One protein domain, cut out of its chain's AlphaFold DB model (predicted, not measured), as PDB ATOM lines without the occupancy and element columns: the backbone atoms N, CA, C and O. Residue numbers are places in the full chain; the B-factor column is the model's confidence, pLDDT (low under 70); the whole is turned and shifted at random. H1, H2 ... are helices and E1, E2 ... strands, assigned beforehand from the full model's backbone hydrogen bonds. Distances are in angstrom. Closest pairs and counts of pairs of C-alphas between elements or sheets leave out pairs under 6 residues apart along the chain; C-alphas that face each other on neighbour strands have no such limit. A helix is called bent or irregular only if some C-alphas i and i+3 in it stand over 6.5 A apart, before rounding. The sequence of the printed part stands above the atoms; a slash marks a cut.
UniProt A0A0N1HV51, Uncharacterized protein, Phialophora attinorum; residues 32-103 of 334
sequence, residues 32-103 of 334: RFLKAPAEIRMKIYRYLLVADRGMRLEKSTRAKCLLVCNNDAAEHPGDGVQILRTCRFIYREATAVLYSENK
ATOM      1  N   ARG A  32     129.065  25.750   4.016       93.00
ATOM      2  CA  ARG A  32     130.374  25.439   3.409       93.00
ATOM      3  C   ARG A  32     130.972  24.146   3.971       93.00
ATOM      4  O   ARG A  32     131.677  23.443   3.259       93.00
ATOM      5  N   PHE A  33     130.637  23.808   5.217       93.75
ATOM      6  CA  PHE A  33     131.029  22.556   5.854       93.75
ATOM      7  C   PHE A  33     130.470  21.318   5.134       93.75
ATOM      8  O   PHE A  33     131.191  20.345   4.944       93.75
ATOM      9  N   LEU A  34     129.211  21.356   4.684       94.50
ATOM     10  CA  LEU A  34     128.580  20.231   3.985       94.50
ATOM     11  C   LEU A  34     129.125  20.036   2.564       94.50
ATOM     12  O   LEU A  34     129.046  18.933   2.034       94.50
ATOM     13  N   LYS A  35     129.730  21.078   1.980       95.56
ATOM     14  CA  LYS A  35     130.415  21.005   0.681       95.56
ATOM     15  C   LYS A  35     131.813  20.389   0.763       95.56
ATOM     16  O   LYS A  35     132.363  20.011  -0.266       95.56
ATOM     17  N   ALA A  36     132.402  20.293   1.957       96.44
ATOM     18  CA  ALA A  36     133.681  19.610   2.130       96.44
ATOM     19  C   ALA A  36     133.519  18.107   1.828       96.44
ATOM     20  O   ALA A  36     132.479  17.559   2.189       96.44
ATOM     21  N   PRO A  37     134.511  17.417   1.234       97.38
ATOM     22  CA  PRO A  37     134.466  15.966   1.035       97.38
ATOM     23  C   PRO A  37     134.213  15.195   2.338       97.38
ATOM     24  O   PRO A  37     134.586  15.651   3.427       97.38
ATOM     25  N   ALA A  38     133.583  14.022   2.237       96.25
ATOM     26  CA  ALA A  38     133.184  13.223   3.398       96.25
ATOM     27  C   ALA A  38     134.380  12.862   4.297       96.25
ATOM     28  O   ALA A  38     134.265  12.871   5.522       96.25
ATOM     29  N   GLU A  39     135.550  12.640   3.707       97.12
ATOM     30  CA  GLU A  39     136.803  12.320   4.390       97.12
ATOM     31  C   GLU A  39     137.260  13.469   5.295       97.12
ATOM     32  O   GLU A  39     137.724  13.247   6.414       97.12
ATOM     33  N   ILE A  40     137.100  14.712   4.829       97.62
ATOM     34  CA  ILE A  40     137.447  15.909   5.599       97.62
ATOM     35  C   ILE A  40     136.457  16.092   6.748       97.62
ATOM     36  O   ILE A  40     136.879  16.322   7.882       97.62
ATOM     37  N   ARG A  41     135.152  15.911   6.496       97.12
ATOM     38  CA  ARG A  41     134.131  15.967   7.556       97.12
ATOM     39  C   ARG A  41     134.378  14.904   8.627       97.12
ATOM     40  O   ARG A  41     134.365  15.232   9.808       97.12
ATOM     41  N   MET A  42     134.697  13.669   8.233       96.88
ATOM     42  CA  MET A  42     135.061  12.578   9.146       96.88
ATOM     43  C   MET A  42     136.275  12.923  10.014       96.88
ATOM     44  O   MET A  42     136.234  12.696  11.221       96.88
ATOM     45  N   LYS A  43     137.333  13.517   9.441       96.25
ATOM     46  CA  LYS A  43     138.492  13.995  10.218       96.25
ATOM     47  C   LYS A  43     138.093  15.056  11.245       96.25
ATOM     48  O   LYS A  43     138.541  14.984  12.385       96.25
ATOM     49  N   ILE A  44     137.221  15.991  10.864       95.19
ATOM     50  CA  ILE A  44     136.701  17.019  11.775       95.19
ATOM     51  C   ILE A  44     135.870  16.380  12.894       95.19
ATOM     52  O   ILE A  44     136.079  16.698  14.060       95.19
ATOM     53  N   TYR A  45     134.972  15.442  12.580       95.56
ATOM     54  CA  TYR A  45     134.190  14.746  13.604       95.56
ATOM     55  C   TYR A  45     135.077  13.959  14.567       95.56
ATOM     56  O   TYR A  45     134.854  14.042  15.768       95.56
ATOM     57  N   ARG A  46     136.098  13.246  14.071       94.50
ATOM     58  CA  ARG A  46     137.059  12.534  14.928       94.50
ATOM     59  C   ARG A  46     137.762  13.482  15.881       94.50
ATOM     60  O   ARG A  46     137.736  13.254  17.081       94.50
ATOM     61  N   TYR A  47     138.299  14.572  15.341       92.38
ATOM     62  CA  TYR A  47     138.961  15.596  16.137       92.38
ATOM     63  C   TYR A  47     138.039  16.191  17.209       92.38
ATOM     64  O   TYR A  47     138.497  16.498  18.296       92.38
ATOM     65  N   LEU A  48     136.743  16.355  16.931       91.44
ATOM     66  CA  LEU A  48     135.801  16.983  17.864       91.44
ATOM     67  C   LEU A  48     135.160  16.022  18.875       91.44
ATOM     68  O   LEU A  48     134.753  16.468  19.950       91.44
ATOM     69  N   LEU A  49     134.988  14.749  18.510       92.12
ATOM     70  CA  LEU A  49     134.128  13.798  19.224       92.12
ATOM     71  C   LEU A  49     134.871  12.608  19.816       92.12
ATOM     72  O   LEU A  49     134.297  11.934  20.670       92.12
ATOM     73  N   VAL A  50     136.087  12.307  19.363       91.75
ATOM     74  CA  VAL A  50     136.880  11.207  19.920       91.75
ATOM     75  C   VAL A  50     137.703  11.749  21.075       91.75
ATOM     76  O   VAL A  50     138.570  12.597  20.893       91.75
ATOM     77  N   ALA A  51     137.388  11.270  22.272       87.88
ATOM     78  CA  ALA A  51     138.113  11.590  23.482       87.88
ATOM     79  C   ALA A  51     139.288  10.617  23.651       87.88
ATOM     80  O   ALA A  51     139.132   9.400  23.535       87.88
ATOM     81  N   ASP A  52     140.461  11.151  23.998       86.81
ATOM     82  CA  ASP A  52     141.648  10.338  24.308       86.81
ATOM     83  C   ASP A  52     141.415   9.430  25.525       86.81
ATOM     84  O   ASP A  52     141.971   8.334  25.650       86.81
ATOM     85  N   ARG A  53     140.567   9.898  26.444       81.94
ATOM     86  CA  ARG A  53     140.143   9.187  27.649       81.94
ATOM     87  C   ARG A  53     138.715   8.702  27.457       81.94
ATOM     88  O   ARG A  53     137.898   9.379  26.846       81.94
ATOM     89  N   GLY A  54     138.407   7.521  27.994       85.06
ATOM     90  CA  GLY A  54     137.062   6.960  27.885       85.06
ATOM     91  C   GLY A  54     135.992   7.947  28.369       85.06
ATOM     92  O   GLY A  54     136.146   8.588  29.407       85.06
ATOM     93  N   MET A  55     134.901   8.053  27.620       87.88
ATOM     94  CA  MET A  55     133.783   8.935  27.926       87.88
ATOM     95  C   MET A  55     132.934   8.345  29.044       87.88
ATOM     96  O   MET A  55     132.746   7.126  29.112       87.88
ATOM     97  N   ARG A  56     132.370   9.183  29.915       86.38
ATOM     98  CA  ARG A  56     131.437   8.712  30.938       86.38
ATOM     99  C   ARG A  56     130.004   8.937  30.499       86.38
ATOM    100  O   ARG A  56     129.618  10.029  30.107       86.38
ATOM    101  N   LEU A  57     129.204   7.890  30.597       85.75
ATOM    102  CA  LEU A  57     127.767   7.951  30.439       85.75
ATOM    103  C   LEU A  57     127.159   8.241  31.808       85.75
ATOM    104  O   LEU A  57     127.307   7.456  32.748       85.75
ATOM    105  N   GLU A  58     126.473   9.371  31.909       80.88
ATOM    106  CA  GLU A  58     125.727   9.769  33.093       80.88
ATOM    107  C   GLU A  58     124.235   9.811  32.794       80.88
ATOM    108  O   GLU A  58     123.783  10.163  31.702       80.88
ATOM    109  N   LYS A  59     123.432   9.435  33.787       72.12
ATOM    110  CA  LYS A  59     121.981   9.482  33.665       72.12
ATOM    111  C   LYS A  59     121.518  10.936  33.731       72.12
ATOM    112  O   LYS A  59     121.647  11.583  34.767       72.12
ATOM    113  N   SER A  60     120.902  11.432  32.659       72.25
ATOM    114  CA  SER A  60     120.197  12.710  32.720       72.25
ATOM    115  C   SER A  60     118.939  12.572  33.568       72.25
ATOM    116  O   SER A  60     118.031  11.808  33.231       72.25
ATOM    117  N   THR A  61     118.832  13.368  34.628       67.88
ATOM    118  CA  THR A  61     117.591  13.486  35.410       67.88
ATOM    119  C   THR A  61     116.471  14.164  34.617       67.88
ATOM    120  O   THR A  61     115.300  13.899  34.867       67.88
ATOM    121  N   ARG A  62     116.814  15.010  33.635       66.19
ATOM    122  CA  ARG A  62     115.848  15.840  32.896       66.19
ATOM    123  C   ARG A  62     115.321  15.197  31.619       66.19
ATOM    124  O   ARG A  62     114.157  15.385  31.292       66.19
ATOM    125  N   ALA A  63     116.167  14.479  30.886       58.69
ATOM    126  CA  ALA A  63     115.860  14.105  29.504       58.69
ATOM    127  C   ALA A  63     115.617  12.603  29.289       58.69
ATOM    128  O   ALA A  63     115.479  12.176  28.147       58.69
ATOM    129  N   LYS A  64     115.570  11.789  30.360       61.69
ATOM    130  CA  LYS A  64     115.526  10.312  30.268       61.69
ATOM    131  C   LYS A  64     116.595   9.739  29.315       61.69
ATOM    132  O   LYS A  64     116.445   8.628  28.822       61.69
ATOM    133  N   CYS A  65     117.665  10.491  29.060       59.62
ATOM    134  CA  CYS A  65     118.726  10.138  28.132       59.62
ATOM    135  C   CYS A  65     120.064  10.009  28.859       59.62
ATOM    136  O   CYS A  65     120.236  10.511  29.976       59.62
ATOM    137  N   LEU A  66     121.009   9.326  28.219       63.44
ATOM    138  CA  LEU A  66     122.395   9.318  28.655       63.44
ATOM    139  C   LEU A  66     123.060  10.615  28.197       63.44
ATOM    140  O   LEU A  66     123.038  10.952  27.013       63.44
ATOM    141  N   LEU A  67     123.619  11.350  29.150       66.69
ATOM    142  CA  LEU A  67     124.529  12.446  28.868       66.69
ATOM    143  C   LEU A  67     125.933  11.872  28.787       66.69
ATOM    144  O   LEU A  67     126.348  11.079  29.631       66.69
ATOM    145  N   VAL A  68     126.642  12.267  27.740       74.06
ATOM    146  CA  VAL A  68     128.062  11.996  27.612       74.06
ATOM    147  C   VAL A  68     128.776  13.110  28.364       74.06
ATOM    148  O   VAL A  68     128.728  14.266  27.949       74.06
ATOM    149  N   CYS A  69     129.362  12.766  29.502       68.38
ATOM    150  CA  CYS A  69     130.149  13.672  30.318       68.38
ATOM    151  C   CYS A  69     131.627  13.365  30.081       68.38
ATOM    152  O   CYS A  69     132.085  12.233  30.283       68.38
ATOM    153  N   ASN A  70     132.380  14.379  29.669       67.44
ATOM    154  CA  ASN A  70     133.830  14.337  29.762       67.44
ATOM    155  C   ASN A  70     134.201  14.618  31.220       67.44
ATOM    156  O   ASN A  70     133.901  15.685  31.747       67.44
ATOM    157  N   ASN A  71     134.790  13.626  31.892       55.81
ATOM    158  CA  ASN A  71     135.124  13.719  33.319       55.81
ATOM    159  C   ASN A  71     136.229  14.742  33.617       55.81
ATOM    160  O   ASN A  71     136.410  15.104  34.778       55.81
ATOM    161  N   ASP A  72     136.947  15.207  32.599       56.28
ATOM    162  CA  ASP A  72     138.069  16.115  32.768       56.28
ATOM    163  C   ASP A  72     137.669  17.492  32.240       56.28
ATOM    164  O   ASP A  72     137.503  17.698  31.040       56.28
ATOM    165  N   ALA A  73     137.483  18.431  33.166       44.56
ATOM    166  CA  ALA A  73     137.082  19.817  32.932       44.56
ATOM    167  C   ALA A  73     138.154  20.672  32.215       44.56
ATOM    168  O   ALA A  73     138.277  21.860  32.502       44.56
ATOM    169  N   ALA A  74     138.960  20.095  31.323       42.47
ATOM    170  CA  ALA A  74     140.141  20.750  30.775       42.47
ATOM    171  C   ALA A  74     140.235  20.602  29.248       42.47
ATOM    172  O   ALA A  74     140.617  19.560  28.725       42.47
ATOM    173  N   GLU A  75     139.901  21.702  28.573       50.84
ATOM    174  CA  GLU A  75     140.551  22.263  27.375       50.84
ATOM    175  C   GLU A  75     140.585  21.456  26.058       50.84
ATOM    176  O   GLU A  75     140.917  22.043  25.027       50.84
ATOM    177  N   HIS A  76     140.221  20.171  26.020       52.38
ATOM    178  CA  HIS A  76     140.561  19.247  24.920       52.38
ATOM    179  C   HIS A  76     139.395  18.309  24.490       52.38
ATOM    180  O   HIS A  76     138.347  18.291  25.141       52.38
ATOM    181  N   PRO A  77     139.496  17.620  23.326       48.91
ATOM    182  CA  PRO A  77     138.359  17.234  22.480       48.91
ATOM    183  C   PRO A  77     137.298  16.328  23.126       48.91
ATOM    184  O   PRO A  77     137.578  15.417  23.901       48.91
ATOM    185  N   GLY A  78     136.038  16.609  22.778       53.75
ATOM    186  CA  GLY A  78     134.827  15.963  23.298       53.75
ATOM    187  C   GLY A  78     133.745  16.942  23.784       53.75
ATOM    188  O   GLY A  78     132.586  16.555  23.904       53.75
ATOM    189  N   ASP A  79     134.049  18.242  23.899       66.94
ATOM    190  CA  ASP A  79     133.026  19.310  23.963       66.94
ATOM    191  C   ASP A  79     132.274  19.493  22.634       66.94
ATOM    192  O   ASP A  79     131.204  20.112  22.557       66.94
ATOM    193  N   GLY A  80     132.791  18.873  21.570       79.25
ATOM    194  CA  GLY A  80     132.193  18.844  20.247       79.25
ATOM    195  C   GLY A  80     130.832  18.157  20.182       79.25
ATOM    196  O   GLY A  80     130.204  18.219  19.133       79.25
ATOM    197  N   VAL A  81     130.313  17.556  21.263       85.31
ATOM    198  CA  VAL A  81     128.974  16.928  21.293       85.31
ATOM    199  C   VAL A  81     127.871  17.906  20.863       85.31
ATOM    200  O   VAL A  81     126.846  17.488  20.319       85.31
ATOM    201  N   GLN A  82     128.084  19.218  21.017       86.19
ATOM    202  CA  GLN A  82     127.163  20.233  20.493       86.19
ATOM    203  C   GLN A  82     126.994  20.168  18.967       86.19
ATOM    204  O   GLN A  82     125.911  20.480  18.471       86.19
ATOM    205  N   ILE A  83     127.999  19.690  18.221       90.69
ATOM    206  CA  ILE A  83     127.924  19.536  16.762       90.69
ATOM    207  C   ILE A  83     126.795  18.589  16.347       90.69
ATOM    208  O   ILE A  83     126.172  18.795  15.309       90.69
ATOM    209  N   LEU A  84     126.448  17.612  17.190       90.06
ATOM    210  CA  LEU A  84     125.340  16.689  16.941       90.06
ATOM    211  C   LEU A  84     123.985  17.405  16.885       90.06
ATOM    212  O   LEU A  84     123.032  16.876  16.325       90.06
ATOM    213  N   ARG A  85     123.883  18.612  17.452       88.19
ATOM    214  CA  ARG A  85     122.647  19.407  17.474       88.19
ATOM    215  C   ARG A  85     122.494  20.336  16.269       88.19
ATOM    216  O   ARG A  85     121.481  21.017  16.181       88.19
ATOM    217  N   THR A  86     123.469  20.378  15.359       91.31
ATOM    218  CA  THR A  86     123.478  21.325  14.230       91.31
ATOM    219  C   THR A  86     122.420  20.995  13.175       91.31
ATOM    220  O   THR A  86     121.535  21.806  12.917       91.31
ATOM    221  N   CYS A  87     122.476  19.811  12.559       92.75
ATOM    222  CA  CYS A  87     121.472  19.351  11.599       92.75
ATOM    223  C   CYS A  87     121.420  17.818  11.516       92.75
ATOM    224  O   CYS A  87     122.329  17.116  11.961       92.75
ATOM    225  N   ARG A  88     120.359  17.279  10.898       92.06
ATOM    226  CA  ARG A  88     120.130  15.826  10.785       92.06
ATOM    227  C   ARG A  88     121.238  15.096  10.018       92.06
ATOM    228  O   ARG A  88     121.535  13.950  10.342       92.06
ATOM    229  N   PHE A  89     121.821  15.739   9.006       94.12
ATOM    230  CA  PHE A  89     122.897  15.151   8.207       94.12
ATOM    231  C   PHE A  89     124.169  14.982   9.044       94.12
ATOM    232  O   PHE A  89     124.670  13.868   9.180       94.12
ATOM    233  N   ILE A  90     124.604  16.062   9.701       95.00
ATOM    234  CA  ILE A  90     125.746  16.048  10.622       95.00
ATOM    235  C   ILE A  90     125.510  15.052  11.751       95.00
ATOM    236  O   ILE A  90     126.383  14.240  12.029       95.00
ATOM    237  N   TYR A  91     124.315  15.050  12.352       92.88
ATOM    238  CA  TYR A  91     123.962  14.089  13.394       92.88
ATOM    239  C   TYR A  91     124.214  12.649  12.943       92.88
ATOM    240  O   TYR A  91     124.853  11.904  13.676       92.88
ATOM    241  N   ARG A  92     123.764  12.253  11.745       92.75
ATOM    242  CA  ARG A  92     123.937  10.880  11.238       92.75
ATOM    243  C   ARG A  92     125.408  10.500  11.063       92.75
ATOM    244  O   ARG A  92     125.799   9.432  11.524       92.75
ATOM    245  N   GLU A  93     126.213  11.357  10.437       95.12
ATOM    246  CA  GLU A  93     127.638  11.069  10.204       95.12
ATOM    247  C   GLU A  93     128.449  11.080  11.507       95.12
ATOM    248  O   GLU A  93     129.183  10.143  11.817       95.12
ATOM    249  N   ALA A  94     128.298  12.145  12.291       94.44
ATOM    250  CA  ALA A  94     129.095  12.408  13.479       94.44
ATOM    251  C   ALA A  94     128.803  11.418  14.616       94.44
ATOM    252  O   ALA A  94     129.693  11.028  15.368       94.44
ATOM    253  N   THR A  95     127.553  10.969  14.717       91.19
ATOM    254  CA  THR A  95     127.135   9.956  15.687       91.19
ATOM    255  C   THR A  95     127.875   8.638  15.493       91.19
ATOM    256  O   THR A  95     128.313   8.045  16.476       91.19
ATOM    257  N   ALA A  96     128.034   8.176  14.249       91.12
ATOM    258  CA  ALA A  96     128.745   6.929  13.985       91.12
ATOM    259  C   ALA A  96     130.188   7.006  14.512       91.12
ATOM    260  O   ALA A  96     130.649   6.069  15.159       91.12
ATOM    261  N   VAL A  97     130.866   8.144  14.329       94.00
ATOM    262  CA  VAL A  97     132.213   8.385  14.879       94.00
ATOM    263  C   VAL A  97     132.195   8.395  16.404       94.00
ATOM    264  O   VAL A  97     132.952   7.647  17.020       94.00
ATOM    265  N   LEU A  98     131.303   9.190  17.011       92.44
ATOM    266  CA  LEU A  98     131.207   9.309  18.466       92.44
ATOM    267  C   LEU A  98     131.073   7.934  19.123       92.44
ATOM    268  O   LEU A  98     131.821   7.627  20.043       92.44
ATOM    269  N   TYR A  99     130.143   7.099  18.663       90.19
ATOM    270  CA  TYR A  99     129.873   5.829  19.333       90.19
ATOM    271  C   TYR A  99     130.852   4.713  18.942       90.19
ATOM    272  O   TYR A  99     131.156   3.870  19.781       90.19
ATOM    273  N   SER A 100     131.392   4.712  17.719       91.62
ATOM    274  CA  SER A 100     132.238   3.606  17.241       91.62
ATOM    275  C   SER A 100     133.725   3.724  17.536       91.62
ATOM    276  O   SER A 100     134.428   2.715  17.436       91.62
ATOM    277  N   GLU A 101     134.213   4.910  17.890       93.56
ATOM    278  CA  GLU A 101     135.637   5.136  18.164       93.56
ATOM    279  C   GLU A 101     135.916   5.438  19.645       93.56
ATOM    280  O   GLU A 101     137.031   5.212  20.114       93.56
ATOM    281  N   ASN A 102     134.911   5.857  20.420       91.56
ATOM    282  CA  ASN A 102     135.081   6.101  21.850       91.56
ATOM    283  C   ASN A 102     134.900   4.844  22.704       91.56
ATOM    284  O   ASN A 102     134.140   3.923  22.390       91.56
ATOM    285  N   LYS A 103     135.563   4.857  23.862       90.69
ATOM    286  CA  LYS A 103     135.334   3.897  24.946       90.69
ATOM    287  C   LYS A 103     134.369   4.515  25.935       90.69
ATOM    288  O   LYS A 103     134.674   5.558  26.501       90.69
TER     289      LYS A 103
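AT A GLANCE: This is residues 32 to 103 of the 334 residues of an uncharacterized protein of Phialophora attinorum (UniProt A0A0N1HV51). What shape do these coordinates make? A cluster of three crossed helices, H2, H3 and H4, makes the middle of the model, with a two-stranded hairpin, E1 and E2, at one end and short H1 at the other end. Each of the three helices touches the other two. What is it made of? The printed part has 72 residues, with four named helices and two named strands in the order H1 H2 E1 E2 H3 H4; the class is mostly helix, and the sheet, E1 - E2, is antiparallel. It is compact, with a radius of gyration of the C-alphas of 12.6 A and spans of 37 by 25 by 20 A.

IN THESE COORDINATES: Where is the sheet? E1 is residues 55 to 59, 13.1 A from first to last C-alpha, beginning at C-alpha 55 (133.783, 8.935, 27.926). E2 is residues 66 to 69, 9.0 A. Where are the helices? H1 is residues 32 to 35, 5.2 A, from C-alpha 32 at (130.374, 25.439, 3.409), and H2 is residues 38 to 49, 15.9 A. H3, residues 79 to 85, 12.2 A, is irregular, but only just: C-alphas 79 and 82 are 6.9 A apart. H4, residues 88 to 101, 20.2 A, ends at C-alpha 101 (135.637, 5.136, 18.164).

HOW THE PARTS SIT: How do the strands pair? E1 and E2 form a hairpin, antiparallel at 137 degrees between directions, with N 58 and O 67 within hydrogen-bond range at 2.8 A and N 56 and O 69 at 3.1 A. E2 and H3 are near each other, with 5 pairs of C-alphas within 10 A. How do the helices meet? H3 and H4 form a helical hairpin, a steep tilt of 39 degrees, opposite ways; their closest C-alphas, those of Leu 84 and Tyr 91, are 4.6 A apart. H2 touches H4 at a steep tilt of 63 degrees, the same way, its closest C-alphas being those of Leu 49 and Leu 98, 5.4 A. H2 touches H3 with residues 48 to 49 alone, at 54 degrees, a steep tilt, opposite ways, the C-alphas of Leu 48 and Gly 80 closest at 4.7 A. And H1? It is close to H2 but not clearly touching: the closest C-alphas, those of Phe 33 and Arg 41, are 7.5 A apart. What do the helix backbones show? In H2 every O i to N i+4 pair is within hydrogen-bond range, in H4 8 of 10, and in H3 0 of 3, with 3 of 4 O i to N i+3 pairs; H1 is too short for an i+4 pair.

THE WHOLE: How large is it? The two C-alphas farthest apart, those of Pro 37 and Thr 61, are 38.4 A apart. Is anything cut or loosely linked? The printed part has no cut, and no link is long. Where is confidence low? Residues 61 to 67 and 69 to 79 are under 70, while the mean pLDDT of the printed part is 82.6.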